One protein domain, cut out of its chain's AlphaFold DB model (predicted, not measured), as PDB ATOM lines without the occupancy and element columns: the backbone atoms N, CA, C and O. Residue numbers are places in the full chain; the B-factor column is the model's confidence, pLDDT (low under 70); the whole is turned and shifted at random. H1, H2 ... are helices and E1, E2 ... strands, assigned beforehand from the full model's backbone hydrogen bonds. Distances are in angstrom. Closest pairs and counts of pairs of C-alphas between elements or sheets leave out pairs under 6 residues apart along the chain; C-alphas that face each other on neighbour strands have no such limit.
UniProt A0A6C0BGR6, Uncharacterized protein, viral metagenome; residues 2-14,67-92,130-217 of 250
ATOM      1  N   SER A   2     167.766 217.216 179.666       41.94
ATOM      2  CA  SER A   2     168.607 217.048 178.476       41.94
ATOM      3  C   SER A   2     167.708 216.763 177.269       41.94
ATOM      4  O   SER A   2     166.801 215.938 177.368       41.94
ATOM      5  N   ARG A   3     167.911 217.465 176.148       40.12
ATOM      6  CA  ARG A   3     167.224 217.135 174.888       40.12
ATOM      7  C   ARG A   3     167.573 215.686 174.511       40.12
ATOM      8  O   ARG A   3     168.742 215.332 174.664       40.12
ATOM      9  N   PRO A   4     166.619 214.860 174.043       53.28
ATOM     10  CA  PRO A   4     166.953 213.539 173.523       53.28
ATOM     11  C   PRO A   4     167.978 213.709 172.398       53.28
ATOM     12  O   PRO A   4     167.774 214.490 171.469       53.28
ATOM     13  N   GLN A   5     169.122 213.051 172.554       58.28
ATOM     14  CA  GLN A   5     170.217 213.106 171.598       58.28
ATOM     15  C   GLN A   5     169.783 212.351 170.333       58.28
ATOM     16  O   GLN A   5     169.239 211.250 170.436       58.28
ATOM     17  N   LYS A   6     169.957 212.964 169.152       69.69
ATOM     18  CA  LYS A   6     169.683 212.302 167.866       69.69
ATOM     19  C   LYS A   6     170.554 211.033 167.796       69.69
ATOM     20  O   LYS A   6     171.728 211.143 168.143       69.69
ATOM     21  N   PRO A   7     170.011 209.867 167.395       76.06
ATOM     22  CA  PRO A   7     170.802 208.647 167.280       76.06
ATOM     23  C   PRO A   7     171.979 208.834 166.320       76.06
ATOM     24  O   PRO A   7     171.843 209.522 165.304       76.06
ATOM     25  N   ASP A   8     173.101 208.190 166.622       80.38
ATOM     26  CA  ASP A   8     174.270 208.189 165.750       80.38
ATOM     27  C   ASP A   8     173.973 207.354 164.499       80.38
ATOM     28  O   ASP A   8     173.581 206.184 164.594       80.38
ATOM     29  N   LEU A   9     174.152 207.959 163.320       80.00
ATOM     30  CA  LEU A   9     174.000 207.267 162.044       80.00
ATOM     31  C   LEU A   9     175.187 206.317 161.842       80.00
ATOM     32  O   LEU A   9     176.341 206.744 161.828       80.00
ATOM     33  N   VAL A  10     174.899 205.032 161.673       82.69
ATOM     34  CA  VAL A  10     175.880 203.980 161.396       82.69
ATOM     35  C   VAL A  10     175.533 203.283 160.087       82.69
ATOM     36  O   VAL A  10     174.362 203.136 159.744       82.69
ATOM     37  N   GLY A  11     176.549 202.842 159.346       77.19
ATOM     38  CA  GLY A  11     176.332 202.078 158.120       77.19
ATOM     39  C   GLY A  11     175.628 200.753 158.411       77.19
ATOM     40  O   GLY A  11     175.951 200.077 159.388       77.19
ATOM     41  N   TYR A  12     174.668 200.381 157.568       77.81
ATOM     42  CA  TYR A  12     174.097 199.038 157.584       77.81
ATOM     43  C   TYR A  12     175.076 198.063 156.926       77.81
ATOM     44  O   TYR A  12     175.471 198.275 155.778       77.81
ATOM     45  N   SER A  13     175.446 196.993 157.632       74.12
ATOM     46  CA  SER A  13     176.203 195.885 157.056       74.12
ATOM     47  C   SER A  13     175.366 194.617 157.050       74.12
ATOM     48  O   SER A  13     174.851 194.178 158.075       74.12
ATOM     49  N   PHE A  14     175.279 193.985 155.884       68.38
ATOM     50  CA  PHE A  14     174.586 192.711 155.726       68.38
ATOM     51  C   PHE A  14     175.257 191.583 156.528       68.38
ATOM     52  O   PHE A  14     174.579 190.667 156.987       68.38
ATOM     53  N   LEU A  67     167.338 195.941 154.368       84.94
ATOM     54  CA  LEU A  67     166.947 197.238 154.904       84.94
ATOM     55  C   LEU A  67     166.049 197.980 153.912       84.94
ATOM     56  O   LEU A  67     166.347 198.062 152.715       84.94
ATOM     57  N   ARG A  68     164.965 198.558 154.433       89.50
ATOM     58  CA  ARG A  68     164.124 199.534 153.738       89.50
ATOM     59  C   ARG A  68     164.541 200.933 154.139       89.50
ATOM     60  O   ARG A  68     164.487 201.272 155.324       89.50
ATOM     61  N   GLN A  69     164.932 201.748 153.170       89.62
ATOM     62  CA  GLN A  69     165.377 203.113 153.430       89.62
ATOM     63  C   GLN A  69     165.208 204.024 152.216       89.62
ATOM     64  O   GLN A  69     165.100 203.575 151.074       89.62
ATOM     65  N   PHE A  70     165.214 205.327 152.476       89.75
ATOM     66  CA  PHE A  70     165.355 206.338 151.439       89.75
ATOM     67  C   PHE A  70     166.825 206.707 151.269       89.75
ATOM     68  O   PHE A  70     167.526 206.928 152.253       89.75
ATOM     69  N   MET A  71     167.272 206.825 150.023       83.81
ATOM     70  CA  MET A  71     168.610 207.291 149.677       83.81
ATOM     71  C   MET A  71     168.535 208.652 149.000       83.81
ATOM     72  O   MET A  71     167.707 208.873 148.111       83.81
ATOM     73  N   ALA A  72     169.413 209.554 149.423       82.12
ATOM     74  CA  ALA A  72     169.611 210.850 148.797       82.12
ATOM     75  C   ALA A  72     170.061 210.688 147.338       82.12
ATOM     76  O   ALA A  72     170.968 209.912 147.039       82.12
ATOM     77  N   THR A  73     169.438 211.439 146.428       81.12
ATOM     78  CA  THR A  73     169.872 211.493 145.020       81.12
ATOM     79  C   THR A  73     170.781 212.683 144.725       81.12
ATOM     80  O   THR A  73     171.397 212.729 143.665       81.12
ATOM     81  N   GLY A  74     170.829 213.680 145.618       80.38
ATOM     82  CA  GLY A  74     171.464 214.973 145.358       80.38
ATOM     83  C   GLY A  74     170.668 215.906 144.430       80.38
ATOM     84  O   GLY A  74     171.072 217.051 144.226       80.38
ATOM     85  N   ILE A  75     169.532 215.463 143.876       83.12
ATOM     86  CA  ILE A  75     168.680 216.253 142.974       83.12
ATOM     87  C   ILE A  75     167.633 217.025 143.789       83.12
ATOM     88  O   ILE A  75     167.147 216.549 144.814       83.12
ATOM     89  N   LYS A  76     167.265 218.230 143.338       88.44
ATOM     90  CA  LYS A  76     166.232 219.061 143.977       88.44
ATOM     91  C   LYS A  76     164.863 218.838 143.353       88.44
ATOM     92  O   LYS A  76     164.709 218.901 142.137       88.44
ATOM     93  N   CYS A  77     163.862 218.696 144.206       91.81
ATOM     94  CA  CYS A  77     162.463 218.774 143.828       91.81
ATOM     95  C   CYS A  77     162.030 220.223 143.523       91.81
ATOM     96  O   CYS A  77     162.685 221.177 143.964       91.81
ATOM     97  N   PRO A  78     160.890 220.425 142.833       90.94
ATOM     98  CA  PRO A  78     160.401 221.752 142.452       90.94
ATOM     99  C   PRO A  78     160.103 222.666 143.643       90.94
ATOM    100  O   PRO A  78     160.156 223.881 143.510       90.94
ATOM    101  N   ASN A  79     159.820 222.121 144.821       90.94
ATOM    102  CA  ASN A  79     159.621 222.888 146.054       90.94
ATOM    103  C   ASN A  79     160.934 223.252 146.779       90.94
ATOM    104  O   ASN A  79     160.915 224.015 147.745       90.94
ATOM    105  N   GLY A  80     162.079 222.752 146.304       88.12
ATOM    106  CA  GLY A  80     163.411 223.006 146.856       88.12
ATOM    107  C   GLY A  80     163.960 221.922 147.788       88.12
ATOM    108  O   GLY A  80     165.140 222.007 148.133       88.12
ATOM    109  N   ALA A  81     163.158 220.918 148.156       91.19
ATOM    110  CA  ALA A  81     163.607 219.791 148.973       91.19
ATOM    111  C   ALA A  81     164.479 218.805 148.185       91.19
ATOM    112  O   ALA A  81     164.414 218.744 146.956       91.19
ATOM    113  N   GLU A  82     165.284 218.021 148.893       90.19
ATOM    114  CA  GLU A  82     166.043 216.916 148.321       90.19
ATOM    115  C   GLU A  82     165.114 215.796 147.846       90.19
ATOM    116  O   GLU A  82     164.235 215.325 148.575       90.19
ATOM    117  N   MET A  83     165.341 215.351 146.613       89.50
ATOM    118  CA  MET A  83     164.725 214.161 146.060       89.50
ATOM    119  C   MET A  83     165.452 212.919 146.573       89.50
ATOM    120  O   MET A  83     166.681 212.821 146.551       89.50
ATOM    121  N   THR A  84     164.671 211.925 146.961       89.12
ATOM    122  CA  THR A  84     165.160 210.626 147.408       89.12
ATOM    123  C   THR A  84     164.637 209.515 146.511       89.12
ATOM    124  O   THR A  84     163.618 209.662 145.830       89.12
ATOM    125  N   ILE A  85     165.328 208.383 146.529       85.69
ATOM    126  CA  ILE A  85     164.825 207.116 146.002       85.69
ATOM    127  C   ILE A  85     164.579 206.161 147.159       85.69
ATOM    128  O   ILE A  85     165.356 206.105 148.107       85.69
ATOM    129  N   TYR A  86     163.480 205.422 147.092       86.88
ATOM    130  CA  TYR A  86     163.172 204.389 148.071       86.88
ATOM    131  C   TYR A  86     163.776 203.062 147.607       86.88
ATOM    132  O   TYR A  86     163.455 202.606 146.507       86.88
ATOM    133  N   GLN A  87     164.624 202.460 148.437       83.25
ATOM    134  CA  GLN A  87     165.197 201.137 148.210       83.25
ATOM    135  C   GLN A  87     164.645 200.151 149.237       83.25
ATOM    136  O   GLN A  87     164.634 200.419 150.441       83.25
ATOM    137  N   ASP A  88     164.211 198.994 148.743       83.62
ATOM    138  CA  ASP A  88     163.834 197.845 149.552       83.62
ATOM    139  C   ASP A  88     164.757 196.679 149.193       83.62
ATOM    140  O   ASP A  88     164.579 196.045 148.158       83.62
ATOM    141  N   SER A  89     165.753 196.438 150.044       74.75
ATOM    142  CA  SER A  89     166.701 195.320 149.906       74.75
ATOM    143  C   SER A  89     166.291 194.099 150.737       74.75
ATOM    144  O   SER A  89     167.092 193.195 150.975       74.75
ATOM    145  N   THR A  90     165.058 194.080 151.254       77.94
ATOM    146  CA  THR A  90     164.565 192.940 152.028       77.94
ATOM    147  C   THR A  90     164.304 191.755 151.117       77.94
ATOM    148  O   THR A  90     163.777 191.910 150.019       77.94
ATOM    149  N   THR A  91     164.673 190.557 151.563       73.12
ATOM    150  CA  THR A  91     164.527 189.357 150.743       73.12
ATOM    151  C   THR A  91     163.042 188.977 150.613       73.12
ATOM    152  O   THR A  91     162.384 188.613 151.593       73.12
ATOM    153  N   GLN A  92     162.467 189.108 149.409       67.44
ATOM    154  CA  GLN A  92     161.023 188.928 149.179       67.44
ATOM    155  C   GLN A  92     160.678 187.527 148.658       67.44
ATOM    156  O   GLN A  92     159.538 187.080 148.808       67.44
ATOM    157  N   PHE A 130     167.266 201.488 134.529       58.56
ATOM    158  CA  PHE A 130     166.227 202.371 134.010       58.56
ATOM    159  C   PHE A 130     165.810 203.475 134.986       58.56
ATOM    160  O   PHE A 130     165.689 204.608 134.528       58.56
ATOM    161  N   PRO A 131     165.620 203.248 136.300       56.75
ATOM    162  CA  PRO A 131     165.307 204.329 137.235       56.75
ATOM    163  C   PRO A 131     166.445 205.353 137.364       56.75
ATOM    164  O   PRO A 131     166.182 206.548 137.441       56.75
ATOM    165  N   LEU A 132     167.705 204.909 137.321       55.72
ATOM    166  CA  LEU A 132     168.870 205.791 137.414       55.72
ATOM    167  C   LEU A 132     169.144 206.526 136.091       55.72
ATOM    168  O   LEU A 132     169.343 207.736 136.087       55.72
ATOM    169  N   PHE A 133     169.092 205.821 134.958       52.34
ATOM    170  CA  PHE A 133     169.206 206.415 133.627       52.34
ATOM    171  C   PHE A 133     168.057 207.368 133.343       52.34
ATOM    172  O   PHE A 133     168.301 208.435 132.807       52.34
ATOM    173  N   SER A 134     166.821 207.048 133.725       51.16
ATOM    174  CA  SER A 134     165.714 207.997 133.576       51.16
ATOM    175  C   SER A 134     165.914 209.225 134.460       51.16
ATOM    176  O   SER A 134     165.741 210.328 133.956       51.16
ATOM    177  N   ALA A 135     166.367 209.068 135.710       55.69
ATOM    178  CA  ALA A 135     166.716 210.194 136.578       55.69
ATOM    179  C   ALA A 135     167.852 211.074 136.012       55.69
ATOM    180  O   ALA A 135     167.836 212.287 136.209       55.69
ATOM    181  N   ALA A 136     168.810 210.484 135.287       52.25
ATOM    182  CA  ALA A 136     169.944 211.188 134.679       52.25
ATOM    183  C   ALA A 136     169.674 211.740 133.261       52.25
ATOM    184  O   ALA A 136     170.290 212.728 132.870       52.25
ATOM    185  N   MET A 137     168.789 211.109 132.481       51.03
ATOM    186  CA  MET A 137     168.451 211.471 131.092       51.03
ATOM    187  C   MET A 137     167.159 212.288 130.969       51.03
ATOM    188  O   MET A 137     166.848 212.783 129.884       51.03
ATOM    189  N   GLY A 138     166.382 212.409 132.047       55.22
ATOM    190  CA  GLY A 138     165.255 213.330 132.115       55.22
ATOM    191  C   GLY A 138     165.707 214.782 131.995       55.22
ATOM    192  O   GLY A 138     166.885 215.101 132.124       55.22
ATOM    193  N   THR A 139     164.759 215.691 131.780       60.16
ATOM    194  CA  THR A 139     164.990 217.127 131.537       60.16
ATOM    195  C   THR A 139     165.695 217.879 132.682       60.16
ATOM    196  O   THR A 139     165.801 219.094 132.618       60.16
ATOM    197  N   GLY A 140     166.169 217.199 133.733       67.69
ATOM    198  CA  GLY A 140     166.752 217.794 134.940       67.69
ATOM    199  C   GLY A 140     165.712 218.354 135.918       67.69
ATOM    200  O   GLY A 140     166.077 218.772 137.015       67.69
ATOM    201  N   TYR A 141     164.423 218.321 135.554       86.19
ATOM    202  CA  TYR A 141     163.317 218.935 136.296       86.19
ATOM    203  C   TYR A 141     162.275 217.884 136.726       86.19
ATOM    204  O   TYR A 141     161.230 217.738 136.078       86.19
ATOM    205  N   PRO A 142     162.548 217.093 137.781       89.31
ATOM    206  CA  PRO A 142     161.629 216.054 138.236       89.31
ATOM    207  C   PRO A 142     160.379 216.667 138.878       89.31
ATOM    208  O   PRO A 142     160.484 217.622 139.643       89.31
ATOM    209  N   ASP A 143     159.198 216.090 138.629       90.44
ATOM    210  CA  ASP A 143     158.024 216.356 139.470       90.44
ATOM    211  C   ASP A 143     158.053 215.433 140.688       90.44
ATOM    212  O   ASP A 143     158.258 214.227 140.553       90.44
ATOM    213  N   CYS A 144     157.854 215.992 141.881       92.50
ATOM    214  CA  CYS A 144     157.994 215.266 143.136       92.50
ATOM    215  C   CYS A 144     156.700 215.229 143.943       92.50
ATOM    216  O   CYS A 144     155.894 216.161 143.933       92.50
ATOM    217  N   GLU A 145     156.545 214.164 144.719       93.31
ATOM    218  CA  GLU A 145     155.513 214.021 145.739       93.31
ATOM    219  C   GLU A 145     156.123 213.605 147.075       93.31
ATOM    220  O   GLU A 145     157.143 212.913 147.126       93.31
ATOM    221  N   LEU A 146     155.491 214.030 148.167       92.12
ATOM    222  CA  LEU A 146     155.834 213.552 149.497       92.12
ATOM    223  C   LEU A 146     155.179 212.187 149.699       92.12
ATOM    224  O   LEU A 146     153.952 212.076 149.663       92.12
ATOM    225  N   LYS A 147     155.987 211.154 149.942       92.81
ATOM    226  CA  LYS A 147     155.489 209.795 150.147       92.81
ATOM    227  C   LYS A 147     155.977 209.222 151.465       92.81
ATOM    228  O   LYS A 147     157.165 209.279 151.768       92.81
ATOM    229  N   SER A 148     155.041 208.648 152.216       94.12
ATOM    230  CA  SER A 148     155.318 207.912 153.450       94.12
ATOM    231  C   SER A 148     155.489 206.433 153.128       94.12
ATOM    232  O   SER A 148     154.548 205.802 152.644       94.12
ATOM    233  N   MET A 149     156.676 205.889 153.385       93.19
ATOM    234  CA  MET A 149     157.012 204.482 153.145       93.19
ATOM    235  C   MET A 149     157.529 203.829 154.434       93.19
ATOM    236  O   MET A 149     158.080 204.531 155.287       93.19
ATOM    237  N   PRO A 150     157.342 202.508 154.606       93.88
ATOM    238  CA  PRO A 150     157.938 201.778 155.719       93.88
ATOM    239  C   PRO A 150     159.466 201.788 155.615       93.88
ATOM    240  O   PRO A 150     160.010 201.682 154.523       93.88
ATOM    241  N   VAL A 151     160.158 201.888 156.742       92.19
ATOM    242  CA  VAL A 151     161.620 201.844 156.822       92.19
ATOM    243  C   VAL A 151     162.062 200.925 157.957       92.19
ATOM    244  O   VAL A 151     161.294 200.638 158.875       92.19
ATOM    245  N   GLY A 152     163.304 200.462 157.885       88.75
ATOM    246  CA  GLY A 152     163.876 199.501 158.822       88.75
ATOM    247  C   GLY A 152     164.074 198.125 158.200       88.75
ATOM    248  O   GLY A 152     163.798 197.909 157.015       88.75
ATOM    249  N   ASP A 153     164.613 197.212 158.995       85.69
ATOM    250  CA  ASP A 153     164.767 195.816 158.607       85.69
ATOM    251  C   ASP A 153     163.407 195.094 158.532       85.69
ATOM    252  O   ASP A 153     162.329 195.677 158.724       85.69
ATOM    253  N   LEU A 154     163.432 193.791 158.247       78.69
ATOM    254  CA  LEU A 154     162.222 192.966 158.181       78.69
ATOM    255  C   LEU A 154     161.453 192.858 159.507       78.69
ATOM    256  O   LEU A 154     160.285 192.467 159.496       78.69
ATOM    257  N   TYR A 155     162.069 193.255 160.616       81.69
ATOM    258  CA  TYR A 155     161.514 193.248 161.965       81.69
ATOM    259  C   TYR A 155     161.178 194.666 162.461       81.69
ATOM    260  O   TYR A 155     160.822 194.850 163.621       81.69
ATOM    261  N   GLY A 156     161.275 195.678 161.590       85.38
ATOM    262  CA  GLY A 156     161.004 197.072 161.930       85.38
ATOM    263  C   GLY A 156     162.094 197.735 162.775       85.38
ATOM    264  O   GLY A 156     161.874 198.844 163.266       85.38
ATOM    265  N   ASN A 157     163.262 197.106 162.942       87.44
ATOM    266  CA  ASN A 157     164.398 197.745 163.591       87.44
ATOM    267  C   ASN A 157     165.008 198.778 162.650       87.44
ATOM    268  O   ASN A 157     165.182 198.553 161.453       87.44
ATOM    269  N   THR A 158     165.378 199.922 163.207       87.56
ATOM    270  CA  THR A 158     165.952 201.048 162.459       87.56
ATOM    271  C   THR A 158     167.422 201.262 162.794       87.56
ATOM    272  O   THR A 158     168.012 202.254 162.374       87.56
ATOM    273  N   GLY A 159     168.027 200.348 163.551       87.19
ATOM    274  CA  GLY A 159     169.410 200.407 163.994       87.19
ATOM    275  C   GLY A 159     169.815 199.156 164.775       87.19
ATOM    276  O   GLY A 159     168.953 198.379 165.186       87.19
ATOM    277  N   PRO A 160     171.120 198.986 165.042       80.62
ATOM    278  CA  PRO A 160     171.658 197.797 165.703       80.62
ATOM    279  C   PRO A 160     171.462 197.803 167.229       80.62
ATOM    280  O   PRO A 160     171.854 196.862 167.913       80.62
ATOM    281  N   GLY A 161     170.916 198.880 167.800       80.25
ATOM    282  CA  GLY A 161     170.722 199.009 169.238       80.25
ATOM    283  C   GLY A 161     170.421 200.437 169.677       80.25
ATOM    284  O   GLY A 161     170.315 201.356 168.865       80.25
ATOM    285  N   ALA A 162     170.288 200.625 170.990       79.69
ATOM    286  CA  ALA A 162     169.940 201.913 171.579       79.69
ATOM    287  C   ALA A 162     170.935 203.018 171.176       79.69
ATOM    288  O   ALA A 162     172.147 202.861 171.310       79.69
ATOM    289  N   GLY A 163     170.406 204.146 170.699       80.06
ATOM    290  CA  GLY A 163     171.201 205.323 170.340       80.06
ATOM    291  C   GLY A 163     171.926 205.250 168.993       80.06
ATOM    292  O   GLY A 163     172.580 206.223 168.639       80.06
ATOM    293  N   LYS A 164     171.790 204.161 168.223       85.69
ATOM    294  CA  LYS A 164     172.342 204.029 166.863       85.69
ATOM    295  C   LYS A 164     171.226 203.792 165.853       85.69
ATOM    296  O   LYS A 164     170.267 203.088 166.156       85.69
ATOM    297  N   THR A 165     171.358 204.331 164.647       88.31
ATOM    298  CA  THR A 165     170.390 204.124 163.562       88.31
ATOM    299  C   THR A 165     171.080 203.915 162.222       88.31
ATOM    300  O   THR A 165     172.143 204.473 161.981       88.31
ATOM    301  N   TRP A 166     170.474 203.119 161.346       86.88
ATOM    302  CA  TRP A 166     170.863 203.001 159.940       86.88
ATOM    303  C   TRP A 166     170.188 204.052 159.057       86.88
ATOM    304  O   TRP A 166     170.622 204.271 157.932       86.88
ATOM    305  N   ILE A 167     169.113 204.682 159.543       87.94
ATOM    306  CA  ILE A 167     168.224 205.509 158.726       87.94
ATOM    307  C   ILE A 167     168.329 206.960 159.166       87.94
ATOM    308  O   ILE A 167     168.121 207.308 160.328       87.94
ATOM    309  N   GLU A 168     168.617 207.834 158.210       85.25
ATOM    310  CA  GLU A 168     168.743 209.255 158.477       85.25
ATOM    311  C   GLU A 168     167.388 209.977 158.488       85.25
ATOM    312  O   GLU A 168     166.599 209.896 157.545       85.25
ATOM    313  N   GLY A 169     167.174 210.807 159.510       83.75
ATOM    314  CA  GLY A 169     166.082 211.778 159.573       83.75
ATOM    315  C   GLY A 169     164.976 211.376 160.540       83.75
ATOM    316  O   GLY A 169     165.136 210.457 161.339       83.75
ATOM    317  N   ASP A 170     163.862 212.102 160.482       85.75
ATOM    318  CA  ASP A 170     162.730 211.859 161.373       85.75
ATOM    319  C   ASP A 170     161.984 210.583 160.974       85.75
ATOM    320  O   ASP A 170     161.766 210.311 159.786       85.75
ATOM    321  N   LEU A 171     161.594 209.809 161.985       87.88
ATOM    322  CA  LEU A 171     160.884 208.543 161.855       87.88
ATOM    323  C   LEU A 171     159.551 208.621 162.599       87.88
ATOM    324  O   LEU A 171     159.500 209.009 163.766       87.88
ATOM    325  N   ASP A 172     158.478 208.196 161.941       88.69
ATOM    326  CA  ASP A 172     157.192 207.933 162.579       88.69
ATOM    327  C   ASP A 172     157.224 206.533 163.203       88.69
ATOM    328  O   ASP A 172     156.868 205.530 162.578       88.69
ATOM    329  N   ILE A 173     157.694 206.478 164.450       84.06
ATOM    330  CA  ILE A 173     157.745 205.264 165.279       84.06
ATOM    331  C   ILE A 173     156.376 204.868 165.858       84.06
ATOM    332  O   ILE A 173     156.266 203.837 166.516       84.06
ATOM    333  N   GLY A 174     155.325 205.669 165.635       82.38
ATOM    334  CA  GLY A 174     153.958 205.351 166.057       82.38
ATOM    335  C   GLY A 174     153.276 204.303 165.171       82.38
ATOM    336  O   GLY A 174     152.190 203.827 165.504       82.38
ATOM    337  N   LYS A 175     153.904 203.937 164.049       82.94
ATOM    338  CA  LYS A 175     153.452 202.901 163.118       82.94
ATOM    339  C   LYS A 175     154.444 201.744 163.093       82.94
ATOM    340  O   LYS A 175     155.642 201.949 163.252       82.94
ATOM    341  N   TYR A 176     153.931 200.536 162.865       83.88
ATOM    342  CA  TYR A 176     154.748 199.337 162.706       83.88
ATOM    343  C   TYR A 176     154.525 198.707 161.316       83.88
ATOM    344  O   TYR A 176     153.377 198.392 160.988       83.88
ATOM    345  N   PRO A 177     155.581 198.515 160.500       88.12
ATOM    346  CA  PRO A 177     156.954 198.993 160.726       88.12
ATOM    347  C   PRO A 177     157.030 200.538 160.753       88.12
ATOM    348  O   PRO A 177     156.111 201.189 160.236       88.12
ATOM    349  N   PRO A 178     158.093 201.126 161.345       92.38
ATOM    350  CA  PRO A 178     158.301 202.574 161.357       92.38
ATOM    351  C   PRO A 178     158.192 203.165 159.955       92.38
ATOM    352  O   PRO A 178     158.581 202.530 158.975       92.38
ATOM    353  N   GLN A 179     157.660 204.378 159.842       94.81
ATOM    354  CA  GLN A 179     157.519 205.045 158.548       94.81
ATOM    355  C   GLN A 179     158.393 206.284 158.450       94.81
ATOM    356  O   GLN A 179     158.654 206.968 159.436       94.81
ATOM    357  N   GLN A 180     158.796 206.607 157.228       93.06
ATOM    358  CA  GLN A 180     159.464 207.857 156.917       93.06
ATOM    359  C   GLN A 180     158.795 208.516 155.714       93.06
ATOM    360  O   GLN A 180     158.431 207.848 154.746       93.06
ATOM    361  N   SER A 181     158.621 209.836 155.790       93.38
ATOM    362  CA  SER A 181     158.123 210.645 154.679       93.38
ATOM    363  C   SER A 181     159.278 211.377 154.010       93.38
ATOM    364  O   SER A 181     159.958 212.173 154.656       93.38
ATOM    365  N   LYS A 182     159.489 211.127 152.719       92.81
ATOM    366  CA  LYS A 182     160.488 211.831 151.903       92.81
ATOM    367  C   LYS A 182     159.897 212.220 150.555       92.81
ATOM    368  O   LYS A 182     158.897 211.651 150.109       92.81
ATOM    369  N   TRP A 183     160.506 213.220 149.925       93.00
ATOM    370  CA  TRP A 183     160.155 213.618 148.569       93.00
ATOM    371  C   TRP A 183     160.759 212.624 147.585       93.00
ATOM    372  O   TRP A 183     161.966 212.379 147.602       93.00
ATOM    373  N   ILE A 184     159.916 212.045 146.742       91.50
ATOM    374  CA  ILE A 184     160.321 211.134 145.673       91.50
ATOM    375  C   ILE A 184     159.803 211.653 144.339       91.50
ATOM    376  O   ILE A 184     158.833 212.413 144.297       91.50
ATOM    377  N   GLN A 185     160.409 211.207 143.244       90.88
ATOM    378  CA  GLN A 185     159.882 211.505 141.921       90.88
ATOM    379  C   GLN A 185     158.516 210.836 141.724       90.88
ATOM    380  O   GLN A 185     158.359 209.631 141.960       90.88
ATOM    381  N   LYS A 186     157.532 211.612 141.262       91.44
ATOM    382  CA  LYS A 186     156.226 211.092 140.861       91.44
ATOM    383  C   LYS A 186     156.390 210.104 139.720       91.44
ATOM    384  O   LYS A 186     157.227 210.280 138.834       91.44
ATOM    385  N   LYS A 187     155.532 209.092 139.720       89.38
ATOM    386  CA  LYS A 187     155.398 208.147 138.614       89.38
ATOM    387  C   LYS A 187     154.006 208.266 138.009       89.38
ATOM    388  O   LYS A 187     153.035 208.497 138.729       89.38
ATOM    389  N   ASP A 188     153.914 208.128 136.695       87.31
ATOM    390  CA  ASP A 188     152.637 208.065 135.998       87.31
ATOM    391  C   ASP A 188     151.931 206.715 136.244       87.31
ATOM    392  O   ASP A 188     152.421 205.837 136.961       87.31
ATOM    393  N   LYS A 189     150.759 206.525 135.629       88.00
ATOM    394  CA  LYS A 189     149.967 205.288 135.760       88.00
ATOM    395  C   LYS A 189     150.691 204.036 135.249       88.00
ATOM    396  O   LYS A 189     150.320 202.932 135.632       88.00
ATOM    397  N   ASN A 190     151.690 204.210 134.391       82.75
ATOM    398  CA  ASN A 190     152.481 203.138 133.800       82.75
ATOM    399  C   ASN A 190     153.800 202.915 134.564       82.75
ATOM    400  O   ASN A 190     154.582 202.044 134.193       82.75
ATOM    401  N   GLY A 191     154.049 203.683 135.631       80.25
ATOM    402  CA  GLY A 191     155.256 203.595 136.443       80.25
ATOM    403  C   GLY A 191     156.445 204.397 135.907       80.25
ATOM    404  O   GLY A 191     157.533 204.281 136.478       80.25
ATOM    405  N   TYR A 192     156.267 205.214 134.864       80.00
ATOM    406  CA  TYR A 192     157.336 206.052 134.323       80.00
ATOM    407  C   TYR A 192     157.516 207.327 135.150       80.00
ATOM    408  O   TYR A 192     156.522 207.902 135.600       80.00
ATOM    409  N   PRO A 193     158.759 207.800 135.350       84.06
ATOM    410  CA  PRO A 193     159.001 209.036 136.081       84.06
ATOM    411  C   PRO A 193     158.398 210.248 135.370       84.06
ATOM    412  O   PRO A 193     158.538 210.405 134.155       84.06
ATOM    413  N   VAL A 194     157.750 211.116 136.140       88.12
ATOM    414  CA  VAL A 194     157.144 212.350 135.638       88.12
ATOM    415  C   VAL A 194     158.177 213.474 135.672       88.12
ATOM    416  O   VAL A 194     158.827 213.732 136.690       88.12
ATOM    417  N   TRP A 195     158.304 214.149 134.535       87.44
ATOM    418  CA  TRP A 195     159.156 215.317 134.332       87.44
ATOM    419  C   TRP A 195     158.280 216.524 134.038       87.44
ATOM    420  O   TRP A 195     157.262 216.401 133.356       87.44
ATOM    421  N   MET A 196     158.680 217.687 134.538       87.56
ATOM    422  CA  MET A 196     158.030 218.952 134.211       87.56
ATOM    423  C   MET A 196     158.899 219.791 133.276       87.56
ATOM    424  O   MET A 196     160.080 219.500 133.057       87.56
ATOM    425  N   SER A 197     158.297 220.826 132.687       87.31
ATOM    426  CA  SER A 197     159.059 221.806 131.924       87.31
ATOM    427  C   SER A 197     159.934 222.638 132.863       87.31
ATOM    428  O   SER A 197     159.600 222.838 134.031       87.31
ATOM    429  N   GLU A 198     161.043 223.163 132.347       86.81
ATOM    430  CA  GLU A 198     161.895 224.095 133.092       86.81
ATOM    431  C   GLU A 198     161.116 225.320 133.590       86.81
ATOM    432  O   GLU A 198     161.315 225.791 134.708       86.81
ATOM    433  N   VAL A 199     160.208 225.828 132.753       87.56
ATOM    434  CA  VAL A 199     159.385 226.999 133.065       87.56
ATOM    435  C   VAL A 199     158.488 226.708 134.265       87.56
ATOM    436  O   VAL A 199     158.477 227.490 135.215       87.56
ATOM    437  N   ASP A 200     157.802 225.563 134.268       89.56
ATOM    438  CA  ASP A 200     156.945 225.149 135.383       89.56
ATOM    439  C   ASP A 200     157.767 224.873 136.643       89.56
ATOM    440  O   ASP A 200     157.385 225.280 137.744       89.56
ATOM    441  N   PHE A 201     158.932 224.239 136.483       88.44
ATOM    442  CA  PHE A 201     159.847 223.977 137.587       88.44
ATOM    443  C   PHE A 201     160.288 225.273 138.247       88.44
ATOM    444  O   PHE A 201     160.230 225.387 139.468       88.44
ATOM    445  N   ASN A 202     160.695 226.272 137.467       86.50
ATOM    446  CA  ASN A 202     161.145 227.561 137.981       86.50
ATOM    447  C   ASN A 202     159.992 228.393 138.561       86.50
ATOM    448  O   ASN A 202     160.193 229.076 139.566       86.50
ATOM    449  N   ALA A 203     158.787 228.287 137.995       89.88
ATOM    450  CA  ALA A 203     157.588 228.944 138.510       89.88
ATOM    451  C   ALA A 203     157.081 228.333 139.832       89.88
ATOM    452  O   ALA A 203     156.406 229.016 140.605       89.88
ATOM    453  N   TYR A 204     157.411 227.067 140.119       89.38
ATOM    454  CA  TYR A 204     156.977 226.393 141.342       89.38
ATOM    455  C   TYR A 204     157.535 227.088 142.605       89.38
ATOM    456  O   TYR A 204     158.749 227.327 142.687       89.38
ATOM    457  N   PRO A 205     156.708 227.376 143.628       87.88
ATOM    458  CA  PRO A 205     157.166 227.999 144.868       87.88
ATOM    459  C   PRO A 205     158.259 227.184 145.581       87.88
ATOM    460  O   PRO A 205     158.056 226.037 145.968       87.88
ATOM    461  N   LYS A 206     159.435 227.788 145.798       88.56
ATOM    462  CA  LYS A 206     160.601 227.147 146.444       88.56
ATOM    463  C   LYS A 206     160.526 227.245 147.968       88.56
ATOM    464  O   LYS A 206     161.397 227.859 148.593       88.56
ATOM    465  N   THR A 207     159.457 226.699 148.535       87.81
ATOM    466  CA  THR A 207     159.051 226.854 149.939       87.81
ATOM    467  C   THR A 207     159.924 226.088 150.932       87.81
ATOM    468  O   THR A 207     159.901 226.419 152.118       87.81
ATOM    469  N   LEU A 208     160.728 225.123 150.472       88.69
ATOM    470  CA  LEU A 208     161.558 224.257 151.310       88.69
ATOM    471  C   LEU A 208     163.063 224.471 151.079       88.69
ATOM    472  O   LEU A 208     163.519 224.838 149.989       88.69
ATOM    473  N   ASN A 209     163.835 224.257 152.140       86.75
ATOM    474  CA  ASN A 209     165.275 224.033 152.122       86.75
ATOM    475  C   ASN A 209     165.583 222.633 151.582       86.75
ATOM    476  O   ASN A 209     164.699 221.783 151.489       86.75
ATOM    477  N   PHE A 210     166.856 222.386 151.270       86.06
ATOM    478  CA  PHE A 210     167.299 221.100 150.729       86.06
ATOM    479  C   PHE A 210     167.015 219.930 151.682       86.06
ATOM    480  O   PHE A 210     166.546 218.890 151.248       86.06
ATOM    481  N   ASP A 211     167.168 220.137 152.989       80.06
ATOM    482  CA  ASP A 211     166.827 219.153 154.028       80.06
ATOM    483  C   ASP A 211     165.309 218.910 154.197       80.06
ATOM    484  O   ASP A 211     164.889 218.122 155.044       80.06
ATOM    485  N   GLY A 212     164.470 219.592 153.409       79.38
ATOM    486  CA  GLY A 212     163.013 219.523 153.470       79.38
ATOM    487  C   GLY A 212     162.377 220.440 154.517       79.38
ATOM    488  O   GLY A 212     161.150 220.488 154.605       79.38
ATOM    489  N   SER A 213     163.164 221.196 155.290       83.25
ATOM    490  CA  SER A 213     162.632 222.155 156.262       83.25
ATOM    491  C   SER A 213     162.024 223.386 155.566       83.25
ATOM    492  O   SER A 213     162.504 223.808 154.514       83.25
ATOM    493  N   PRO A 214     160.959 224.002 156.108       83.88
ATOM    494  CA  PRO A 214     160.345 225.172 155.487       83.88
ATOM    495  C   PRO A 214     161.266 226.399 155.540       83.88
ATOM    496  O   PRO A 214     161.803 226.737 156.598       83.88
ATOM    497  N   LYS A 215     161.387 227.123 154.421       81.81
ATOM    498  CA  LYS A 215     162.049 228.434 154.386       81.81
ATOM    499  C   LYS A 215     161.244 229.448 155.188       81.81
ATOM    500  O   LYS A 215     160.016 229.496 155.109       81.81
ATOM    501  N   LEU A 216     161.945 230.256 155.980       72.50
ATOM    502  CA  LEU A 216     161.344 231.337 156.755       72.50
ATOM    503  C   LEU A 216     161.347 232.654 155.956       72.50
ATOM    504  O   LEU A 216     162.325 232.918 155.256       72.50
ATOM    505  N   PRO A 217     160.307 233.502 156.103       62.44
ATOM    506  CA  PRO A 217     159.072 233.258 156.858       62.44
ATOM    507  C   PRO A 217     158.185 232.225 156.141       62.44
ATOM    508  O   PRO A 217     158.133 232.227 154.916       62.44
TER     509      PRO A 217
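What this domain is: This is residues 2 to 14, 67 to 92 and 130 to 217 of the 250 residues of an uncharacterized protein of viral metagenome (UniProt A0A6C0BGR6). Little regular structure: two strand hairpins, E1 with E2 and E3 with E4, join through E2 and E4 into one strongly twisted sheet amid long loops, with H1 grazing it and H2 away from it. The 127 printed residues run E1 E2 H1 E3 E4 H2; the sheet, E1 E2 E4 E3, is mixed, and so is the class, with 44 residues in named elements. The whole is compact, radius of gyration of the C-alphas 16.1 A, spans 47 by 42 by 23 A.

How they stand to each other: Residues 8 to 9 pair, parallel, with 164 to 165. E1, residues 68 to 76, bends by 59 degrees at residue 73 and forms an antiparallel hairpin with E2, residues 82 to 88; N 71 and O 85 are 2.8 A apart. H1, residues 130 to 137, only grazes the sheet. E3, residues 144 to 150, and E4, residues 179 to 185, form an antiparallel hairpin, N 147 and O 182 at 3.0 A. E2 and E4 are parallel, N 84 and O 183 at 2.8 A. H2, residues 198 to 203, is not on the sheet. In H1 and H2 every O i to N i+4 pair is within hydrogen-bond range.

Where its parts are: E1 begins at C-alpha 68 (164.124, 199.534, 153.738) and spans 21.9 A, E2 19.2 A, E3 18.4 A, E4 18.0 A. H2 ends at C-alpha 203 (157.588, 228.944, 138.510).

The domain as a whole: The C-alphas farthest apart, Ser 2 and Asn 190, are 49.5 A apart. Cuts leave C-alphas 14 and 67 8.9 A apart, and 92 and 130 20.9 A. The links E3 to E4 and E4 to H2 are long. Confidence is under 70 at residues 2 to 6, 14, 92, 130 to 140 and 217.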